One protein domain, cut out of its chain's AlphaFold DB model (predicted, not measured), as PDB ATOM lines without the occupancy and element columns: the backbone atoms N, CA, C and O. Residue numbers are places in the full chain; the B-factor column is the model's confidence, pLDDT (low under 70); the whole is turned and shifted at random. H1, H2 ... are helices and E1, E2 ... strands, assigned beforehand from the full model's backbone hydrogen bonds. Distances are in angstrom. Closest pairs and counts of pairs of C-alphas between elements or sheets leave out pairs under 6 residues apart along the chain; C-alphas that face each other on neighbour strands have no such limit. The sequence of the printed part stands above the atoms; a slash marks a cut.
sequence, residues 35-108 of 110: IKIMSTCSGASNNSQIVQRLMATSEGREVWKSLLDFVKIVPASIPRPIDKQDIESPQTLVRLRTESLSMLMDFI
ATOM      1  N   ILE A  35     171.782 277.293 274.301       88.81
ATOM      2  CA  ILE A  35     172.654 278.471 274.222       88.81
ATOM      3  C   ILE A  35     172.382 279.412 275.404       88.81
ATOM      4  O   ILE A  35     173.326 279.860 276.058       88.81
ATOM      5  N   LYS A  36     171.106 279.655 275.734       90.31
ATOM      6  CA  LYS A  36     170.715 280.478 276.894       90.31
ATOM      7  C   LYS A  36     171.146 279.869 278.229       90.31
ATOM      8  O   LYS A  36     171.576 280.587 279.133       90.31
ATOM      9  N   ILE A  37     171.037 278.550 278.382       89.50
ATOM     10  CA  ILE A  37     171.491 277.853 279.589       89.50
ATOM     11  C   ILE A  37     173.005 277.985 279.725       89.50
ATOM     12  O   ILE A  37     173.476 278.354 280.798       89.50
ATOM     13  N   MET A  38     173.762 277.753 278.655       87.31
ATOM     14  CA  MET A  38     175.223 277.822 278.672       87.31
ATOM     15  C   MET A  38     175.745 279.243 278.895       87.31
ATOM     16  O   MET A  38     176.707 279.420 279.644       87.31
ATOM     17  N   SER A  39     175.093 280.261 278.323       89.31
ATOM     18  CA  SER A  39     175.444 281.662 278.580       89.31
ATOM     19  C   SER A  39     175.202 282.041 280.045       89.31
ATOM     20  O   SER A  39     176.061 282.651 280.681       89.31
ATOM     21  N   THR A  40     174.072 281.609 280.615       87.31
ATOM     22  CA  THR A  40     173.686 281.917 282.001       87.31
ATOM     23  C   THR A  40     174.492 281.110 283.024       87.31
ATOM     24  O   THR A  40     174.783 281.584 284.124       87.31
ATOM     25  N   CYS A  41     174.868 279.878 282.680       87.81
ATOM     26  CA  CYS A  41     175.440 278.902 283.608       87.81
ATOM     27  C   CYS A  41     176.935 278.653 283.394       87.81
ATOM     28  O   CYS A  41     177.438 277.616 283.823       87.81
ATOM     29  N   SER A  42     177.653 279.593 282.771       82.19
ATOM     30  CA  SER A  42     179.084 279.459 282.470       82.19
ATOM     31  C   SER A  42     179.904 278.939 283.663       82.19
ATOM     32  O   SER A  42     179.844 279.481 284.773       82.19
ATOM     33  N   GLY A  43     180.657 277.861 283.433       77.94
ATOM     34  CA  GLY A  43     181.472 277.184 284.447       77.94
ATOM     35  C   GLY A  43     180.718 276.202 285.352       77.94
ATOM     36  O   GLY A  43     181.312 275.694 286.299       77.94
ATOM     37  N   ALA A  44     179.433 275.932 285.106       84.00
ATOM     38  CA  ALA A  44     178.738 274.821 285.748       84.00
ATOM     39  C   ALA A  44     179.199 273.483 285.150       84.00
ATOM     40  O   ALA A  44     179.247 273.330 283.932       84.00
ATOM     41  N   SER A  45     179.516 272.512 286.006       80.31
ATOM     42  CA  SER A  45     179.993 271.183 285.588       80.31
ATOM     43  C   SER A  45     178.967 270.064 285.772       80.31
ATOM     44  O   SER A  45     179.247 268.913 285.450       80.31
ATOM     45  N   ASN A  46     177.786 270.373 286.318       83.62
ATOM     46  CA  ASN A  46     176.700 269.415 286.516       83.62
ATOM     47  C   ASN A  46     175.330 270.108 286.616       83.62
ATOM     48  O   ASN A  46     175.241 271.319 286.846       83.62
ATOM     49  N   ASN A  47     174.259 269.314 286.523       82.25
ATOM     50  CA  ASN A  47     172.876 269.807 286.535       82.25
ATOM     51  C   ASN A  47     172.526 270.575 287.818       82.25
ATOM     52  O   ASN A  47     171.833 271.584 287.748       82.25
ATOM     53  N   SER A  48     173.045 270.174 288.983       84.94
ATOM     54  CA  SER A  48     172.773 270.889 290.238       84.94
ATOM     55  C   SER A  48     173.316 272.322 290.217       84.94
ATOM     56  O   SER A  48     172.638 273.245 290.666       84.94
ATOM     57  N   GLN A  49     174.529 272.527 289.698       88.38
ATOM     58  CA  GLN A  49     175.118 273.862 289.571       88.38
ATOM     59  C   GLN A  49     174.396 274.705 288.517       88.38
ATOM     60  O   GLN A  49     174.198 275.901 288.731       88.38
ATOM     61  N   ILE A  50     173.971 274.088 287.409       88.94
ATOM     62  CA  ILE A  50     173.149 274.747 286.385       88.94
ATOM     63  C   ILE A  50     171.858 275.269 287.023       88.94
ATOM     64  O   ILE A  50     171.565 276.458 286.930       88.94
ATOM     65  N   VAL A  51     171.132 274.424 287.758       88.94
ATOM     66  CA  VAL A  51     169.885 274.809 288.440       88.94
ATOM     67  C   VAL A  51     170.106 275.974 289.410       88.94
ATOM     68  O   VAL A  51     169.357 276.951 289.376       88.94
ATOM     69  N   GLN A  52     171.152 275.923 290.243       89.06
ATOM     70  CA  GLN A  52     171.478 277.016 291.169       89.06
ATOM     71  C   GLN A  52     171.708 278.347 290.442       89.06
ATOM     72  O   GLN A  52     171.205 279.384 290.878       89.06
ATOM     73  N   ARG A  53     172.433 278.324 289.318       90.25
ATOM     74  CA  ARG A  53     172.739 279.526 288.531       90.25
ATOM     75  C   ARG A  53     171.525 280.063 287.787       90.25
ATOM     76  O   ARG A  53     171.299 281.269 287.821       90.25
ATOM     77  N   LEU A  54     170.709 279.186 287.201       91.38
ATOM     78  CA  LEU A  54     169.445 279.584 286.581       91.38
ATOM     79  C   LEU A  54     168.546 280.299 287.596       91.38
ATOM     80  O   LEU A  54     167.991 281.352 287.307       91.38
ATOM     81  N   MET A  55     168.444 279.794 288.825       89.00
ATOM     82  CA  MET A  55     167.597 280.428 289.839       89.00
ATOM     83  C   MET A  55     168.139 281.773 290.354       89.00
ATOM     84  O   MET A  55     167.358 282.586 290.863       89.00
ATOM     85  N   ALA A  56     169.443 282.038 290.213       90.88
ATOM     86  CA  ALA A  56     170.089 283.239 290.741       90.88
ATOM     87  C   ALA A  56     169.712 284.519 289.973       90.88
ATOM     88  O   ALA A  56     169.542 285.578 290.582       90.88
ATOM     89  N   THR A  57     169.520 284.441 288.656       89.00
ATOM     90  CA  THR A  57     169.273 285.613 287.798       89.00
ATOM     91  C   THR A  57     167.826 285.672 287.311       89.00
ATOM     92  O   THR A  57     167.121 284.667 287.268       89.00
ATOM     93  N   SER A  58     167.338 286.867 286.957       89.94
ATOM     94  CA  SER A  58     165.985 287.009 286.392       89.94
ATOM     95  C   SER A  58     165.852 286.280 285.058       89.94
ATOM     96  O   SER A  58     164.884 285.556 284.863       89.94
ATOM     97  N   GLU A  59     166.850 286.414 284.185       88.69
ATOM     98  CA  GLU A  59     166.907 285.715 282.899       88.69
ATOM     99  C   GLU A  59     166.943 284.192 283.078       88.69
ATOM    100  O   GLU A  59     166.132 283.475 282.491       88.69
ATOM    101  N   GLY A  60     167.802 283.693 283.972       91.12
ATOM    102  CA  GLY A  60     167.888 282.268 284.274       91.12
ATOM    103  C   GLY A  60     166.591 281.700 284.849       91.12
ATOM    104  O   GLY A  60     166.229 280.566 284.542       91.12
ATOM    105  N   ARG A  61     165.838 282.483 285.635       92.88
ATOM    106  CA  ARG A  61     164.529 282.061 286.151       92.88
ATOM    107  C   ARG A  61     163.481 281.935 285.052       92.88
ATOM    108  O   ARG A  61     162.619 281.069 285.171       92.88
ATOM    109  N   GLU A  62     163.539 282.755 284.005       92.50
ATOM    110  CA  GLU A  62     162.649 282.603 282.850       92.50
ATOM    111  C   GLU A  62     162.991 281.346 282.046       92.50
ATOM    112  O   GLU A  62     162.095 280.566 281.727       92.50
ATOM    113  N   VAL A  63     164.282 281.071 281.838       92.25
ATOM    114  CA  VAL A  63     164.745 279.802 281.251       92.25
ATOM    115  C   VAL A  63     164.314 278.609 282.110       92.25
ATOM    116  O   VAL A  63     163.796 277.620 281.607       92.25
ATOM    117  N   TRP A  64     164.449 278.704 283.433       92.19
ATOM    118  CA  TRP A  64     164.008 277.652 284.350       92.19
ATOM    119  C   TRP A  64     162.502 277.385 284.254       92.19
ATOM    120  O   TRP A  64     162.063 276.240 284.349       92.19
ATOM    121  N   LYS A  65     161.691 278.431 284.066       91.31
ATOM    122  CA  LYS A  65     160.241 278.295 283.889       91.31
ATOM    123  C   LYS A  65     159.888 277.633 282.559       91.31
ATOM    124  O   LYS A  65     159.034 276.748 282.582       91.31
ATOM    125  N   SER A  66     160.539 278.020 281.459       91.44
ATOM    126  CA  SER A  66     160.233 277.510 280.113       91.44
ATOM    127  C   SER A  66     160.513 276.016 279.948       91.44
ATOM    128  O   SER A  66     159.914 275.372 279.094       91.44
ATOM    129  N   LEU A  67     161.341 275.417 280.811       91.38
ATOM    130  CA  LEU A  67     161.557 273.964 280.838       91.38
ATOM    131  C   LEU A  67     160.275 273.146 281.089       91.38
ATOM    132  O   LEU A  67     160.245 271.957 280.772       91.38
ATOM    133  N   LEU A  68     159.219 273.748 281.651       91.88
ATOM    134  CA  LEU A  68     157.917 273.084 281.786       91.88
ATOM    135  C   LEU A  68     157.139 272.989 280.476       91.88
ATOM    136  O   LEU A  68     156.252 272.149 280.390       91.88
ATOM    137  N   ASP A  69     157.479 273.778 279.456       89.88
ATOM    138  CA  ASP A  69     156.805 273.722 278.152       89.88
ATOM    139  C   ASP A  69     157.006 272.361 277.461       89.88
ATOM    140  O   ASP A  69     156.267 271.991 276.549       89.88
ATOM    141  N   PHE A  70     158.004 271.603 277.919       89.12
ATOM    142  CA  PHE A  70     158.333 270.250 277.475       89.12
ATOM    143  C   PHE A  70     157.613 269.153 278.240       89.12
ATOM    144  O   PHE A  70     157.814 267.971 277.959       89.12
ATOM    145  N   VAL A  71     156.792 269.532 279.215       91.56
ATOM    146  CA  VAL A  71     156.119 268.595 280.094       91.56
ATOM    147  C   VAL A  71     154.617 268.671 279.864       91.56
ATOM    148  O   VAL A  71     154.005 269.738 279.867       91.56
ATOM    149  N   LYS A  72     154.011 267.504 279.680       91.81
ATOM    150  CA  LYS A  72     152.566 267.317 279.588       91.81
ATOM    151  C   LYS A  72     152.090 266.481 280.763       91.81
ATOM    152  O   LYS A  72     152.804 265.597 281.223       91.81
ATOM    153  N   ILE A  73     150.880 266.726 281.243       91.62
ATOM    154  CA  ILE A  73     150.212 265.836 282.197       91.62
ATOM    155  C   ILE A  73     149.434 264.759 281.433       91.62
ATOM    156  O   ILE A  73     148.866 265.035 280.373       91.62
ATOM    157  N   VAL A  74     149.391 263.539 281.975       88.69
ATOM    158  CA  VAL A  74     148.702 262.376 281.388       88.69
ATOM    159  C   VAL A  74     147.573 261.909 282.322       88.69
ATOM    160  O   VAL A  74     147.718 260.906 283.021       88.69
ATOM    161  N   PRO A  75     146.438 262.629 282.382       71.94
ATOM    162  CA  PRO A  75     145.370 262.330 283.337       71.94
ATOM    163  C   PRO A  75     144.493 261.130 282.931       71.94
ATOM    164  O   PRO A  75     143.854 260.536 283.790       71.94
ATOM    165  N   ALA A  76     144.445 260.771 281.641       63.91
ATOM    166  CA  ALA A  76     143.590 259.693 281.121       63.91
ATOM    167  C   ALA A  76     144.002 259.281 279.694       63.91
ATOM    168  O   ALA A  76     143.226 259.394 278.749       63.91
ATOM    169  N   SER A  77     145.260 258.868 279.521       67.62
ATOM    170  CA  SER A  77     145.840 258.379 278.251       67.62
ATOM    171  C   SER A  77     146.149 259.422 277.170       67.62
ATOM    172  O   SER A  77     146.960 259.124 276.298       67.62
ATOM    173  N   ILE A  78     145.577 260.631 277.216       82.06
ATOM    174  CA  ILE A  78     145.920 261.719 276.282       82.06
ATOM    175  C   ILE A  78     146.769 262.776 277.006       82.06
ATOM    176  O   ILE A  78     146.258 263.433 277.920       82.06
ATOM    177  N   PRO A  79     148.042 262.966 276.616       87.44
ATOM    178  CA  PRO A  79     148.884 264.027 277.156       87.44
ATOM    179  C   PRO A  79     148.350 265.419 276.793       87.44
ATOM    180  O   PRO A  79     148.061 265.693 275.625       87.44
ATOM    181  N   ARG A  80     148.286 266.330 277.769       90.38
ATOM    182  CA  ARG A  80     147.951 267.751 277.550       90.38
ATOM    183  C   ARG A  80     148.948 268.689 278.241       90.38
ATOM    184  O   ARG A  80     149.601 268.256 279.190       90.38
ATOM    185  N   PRO A  81     149.074 269.956 277.803       89.38
ATOM    186  CA  PRO A  81     149.895 270.948 278.498       89.38
ATOM    187  C   PRO A  81     149.521 271.082 279.981       89.38
ATOM    188  O   PRO A  81     148.361 270.878 280.350       89.38
ATOM    189  N   ILE A  82     150.516 271.409 280.808       89.94
ATOM    190  CA  ILE A  82     150.345 271.628 282.248       89.94
ATOM    191  C   ILE A  82     149.732 273.006 282.498       89.94
ATOM    192  O   ILE A  82     150.255 274.027 282.051       89.94
ATOM    193  N   ASP A  83     148.682 273.024 283.308       87.88
ATOM    194  CA  ASP A  83     148.090 274.212 283.896       87.88
ATOM    195  C   ASP A  83     148.590 274.431 285.330       87.88
ATOM    196  O   ASP A  83     149.037 273.519 286.027       87.88
ATOM    197  N   LYS A  84     148.456 275.662 285.838       79.19
ATOM    198  CA  LYS A  84     148.911 276.026 287.197       79.19
ATOM    199  C   LYS A  84     148.298 275.177 288.320       79.19
ATOM    200  O   LYS A  84     148.845 275.173 289.414       79.19
ATOM    201  N   GLN A  85     147.162 274.529 288.072       86.06
ATOM    202  CA  GLN A  85     146.442 273.710 289.053       86.06
ATOM    203  C   GLN A  85     146.874 272.236 289.029       86.06
ATOM    204  O   GLN A  85     146.534 271.490 289.938       86.06
ATOM    205  N   ASP A  86     147.628 271.809 288.012       87.88
ATOM    206  CA  ASP A  86     148.008 270.404 287.854       87.88
ATOM    207  C   ASP A  86     149.116 269.974 288.818       87.88
ATOM    208  O   ASP A  86     149.225 268.789 289.140       87.88
ATOM    209  N   ILE A  87     149.927 270.928 289.280       91.31
ATOM    210  CA  ILE A  87     151.057 270.698 290.180       91.31
ATOM    211  C   ILE A  87     150.805 271.432 291.491       91.31
ATOM    212  O   ILE A  87     150.802 272.662 291.538       91.31
ATOM    213  N   GLU A  88     150.654 270.668 292.563       90.62
ATOM    214  CA  GLU A  88     150.392 271.193 293.902       90.62
ATOM    215  C   GLU A  88     151.687 271.343 294.709       90.62
ATOM    216  O   GLU A  88     151.806 272.230 295.557       90.62
ATOM    217  N   SER A  89     152.689 270.503 294.433       93.19
ATOM    218  CA  SER A  89     153.961 270.501 295.147       93.19
ATOM    219  C   SER A  89     155.061 271.278 294.403       93.19
ATOM    220  O   SER A  89     155.392 270.975 293.250       93.19
ATOM    221  N   PRO A  90     155.762 272.204 295.090       90.94
ATOM    222  CA  PRO A  90     156.998 272.789 294.575       90.94
ATOM    223  C   PRO A  90     158.083 271.743 294.273       90.94
ATOM    224  O   PRO A  90     158.883 271.947 293.361       90.94
ATOM    225  N   GLN A  91     158.119 270.621 295.005       91.50
ATOM    226  CA  GLN A  91     159.079 269.545 294.747       91.50
ATOM    227  C   GLN A  91     158.799 268.854 293.408       91.50
ATOM    228  O   GLN A  91     159.735 268.626 292.641       91.50
ATOM    229  N   THR A  92     157.529 268.586 293.088       93.38
ATOM    230  CA  THR A  92     157.122 268.068 291.771       93.38
ATOM    231  C   THR A  92     157.554 269.024 290.662       93.38
ATOM    232  O   THR A  92     158.182 268.606 289.692       93.38
ATOM    233  N   LEU A  93     157.309 270.326 290.841       92.38
ATOM    234  CA  LEU A  93     157.695 271.356 289.874       92.38
ATOM    235  C   LEU A  93     159.207 271.358 289.594       92.38
ATOM    236  O   LEU A  93     159.634 271.430 288.441       92.38
ATOM    237  N   VAL A  94     160.021 271.277 290.650       91.88
ATOM    238  CA  VAL A  94     161.485 271.225 290.538       91.88
ATOM    239  C   VAL A  94     161.935 269.934 289.860       91.88
ATOM    240  O   VAL A  94     162.793 269.990 288.977       91.88
ATOM    241  N   ARG A  95     161.343 268.786 290.218       92.69
ATOM    242  CA  ARG A  95     161.654 267.484 289.611       92.69
ATOM    243  C   ARG A  95     161.408 267.511 288.106       92.69
ATOM    244  O   ARG A  95     162.316 267.190 287.349       92.69
ATOM    245  N   LEU A  96     160.227 267.954 287.677       93.56
ATOM    246  CA  LEU A  96     159.856 267.997 286.260       93.56
ATOM    247  C   LEU A  96     160.795 268.895 285.445       93.56
ATOM    248  O   LEU A  96     161.294 268.475 284.407       93.56
ATOM    249  N   ARG A  97     161.127 270.091 285.945       93.25
ATOM    250  CA  ARG A  97     162.093 270.983 285.277       93.25
ATOM    251  C   ARG A  97     163.501 270.395 285.211       93.25
ATOM    252  O   ARG A  97     164.173 270.541 284.196       93.25
ATOM    253  N   THR A  98     163.944 269.726 286.274       92.12
ATOM    254  CA  THR A  98     165.262 269.066 286.309       92.12
ATOM    255  C   THR A  98     165.344 267.933 285.285       92.12
ATOM    256  O   THR A  98     166.381 267.732 284.654       92.12
ATOM    257  N   GLU A  99     164.246 267.212 285.088       91.94
ATOM    258  CA  GLU A  99     164.144 266.130 284.109       91.94
ATOM    259  C   GLU A  99     164.127 266.672 282.675       91.94
ATOM    260  O   GLU A  99     164.890 266.190 281.839       91.94
ATOM    261  N   SER A 100     163.374 267.746 282.410       91.69
ATOM    262  CA  SER A 100     163.435 268.471 281.131       91.69
ATOM    263  C   SER A 100     164.839 268.991 280.822       91.69
ATOM    264  O   SER A 100     165.312 268.869 279.694       91.69
ATOM    265  N   LEU A 101     165.524 269.558 281.822       91.19
ATOM    266  CA  LEU A 101     166.905 270.015 281.677       91.19
ATOM    267  C   LEU A 101     167.833 268.850 281.335       91.19
ATOM    268  O   LEU A 101     168.651 268.978 280.433       91.19
ATOM    269  N   SER A 102     167.699 267.720 282.028       89.25
ATOM    270  CA  SER A 102     168.546 266.547 281.785       89.25
ATOM    271  C   SER A 102     168.371 266.032 280.355       89.25
ATOM    272  O   SER A 102     169.362 265.856 279.662       89.25
ATOM    273  N   MET A 103     167.130 265.929 279.859       88.25
ATOM    274  CA  MET A 103     166.878 265.573 278.455       88.25
ATOM    275  C   MET A 103     167.501 266.539 277.453       88.25
ATOM    276  O   MET A 103     168.015 266.112 276.422       88.25
ATOM    277  N   LEU A 104     167.422 267.842 277.732       87.00
ATOM    278  CA  LEU A 104     168.006 268.860 276.867       87.00
ATOM    279  C   LEU A 104     169.537 268.756 276.831       87.00
ATOM    280  O   LEU A 104     170.130 268.929 275.773       87.00
ATOM    281  N   MET A 105     170.171 268.476 277.971       83.75
ATOM    282  CA  MET A 105     171.624 268.297 278.035       83.75
ATOM    283  C   MET A 105     172.062 267.007 277.326       83.75
ATOM    284  O   MET A 105     173.046 267.037 276.590       83.75
ATOM    285  N   ASP A 106     171.303 265.916 277.477       78.88
ATOM    286  CA  ASP A 106     171.583 264.629 276.822       78.88
ATOM    287  C   ASP A 106     171.513 264.726 275.287       78.88
ATOM    288  O   ASP A 106     172.299 264.086 274.592       78.88
ATOM    289  N   PHE A 107     170.603 265.549 274.747       69.19
ATOM    290  CA  PHE A 107     170.450 265.786 273.303       69.19
ATOM    291  C   PHE A 107     171.731 266.277 272.617       69.19
ATOM    292  O   PHE A 107     171.908 266.054 271.427       69.19
ATOM    293  N   ILE A 108     172.600 266.971 273.349       63.28
ATOM    294  CA  ILE A 108     173.756 267.686 272.783       63.28
ATOM    295  C   ILE A 108     175.041 266.885 272.958       63.28
ATOM    296  O   ILE A 108     176.044 267.141 272.294       63.28
TER     297      ILE A 108
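AT A GLANCE: This is residues 35 to 108 of the 110 residues of an uncharacterized protein of Orbus hercynius (UniProt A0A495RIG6). The two longest helices, H3 and H4, cross nearly at right angles; H1 and H2 pack at one end, and E1 with the loop of residues 74 to 89 makes the other. The printed part has 74 residues, mostly helix, in the order H1, H2, H3, E1, H4. It is only just compact, close to loose, with a radius of gyration of the C-alphas of 13.1 A, and spans 42 by 24 by 17 A.

HOW THE PARTS SIT: Start at H4, residues 90 to 108: its residues 96 to 101 alone touch H3, residues 58 to 70, about perpendicular at 84 degrees, the closest C-alphas being Leu 67 and Arg 97, 5.4 A. H2, residues 47 to 56, touches residues 60 to 64 of H3 alone, closest at C-alphas Leu 54 and Gly 60, 3.9 A. H1, residues 35 to 40, touches residues 59 to 63 of H3 alone, closest at C-alphas Thr 40 and Gly 60, 6.2 A. E1, residues 71 to 73, pairs with no named strand. Every O i to N i+4 pair is within hydrogen-bond range in H1 and H2, against 6 of 9 in H3 and 14 of 15 in H4.

IN THESE COORDINATES: Find C-alpha 90 at (156.998, 272.789, 294.575); H4 runs 28.0 A to C-alpha 108 at (173.756, 267.686, 272.783). H3 is 20.5 A long.

THE WHOLE: The printed part has no cut; E1 to H4 is a long link. Residues 76 to 77 and 107 to 108 have pLDDT under 70.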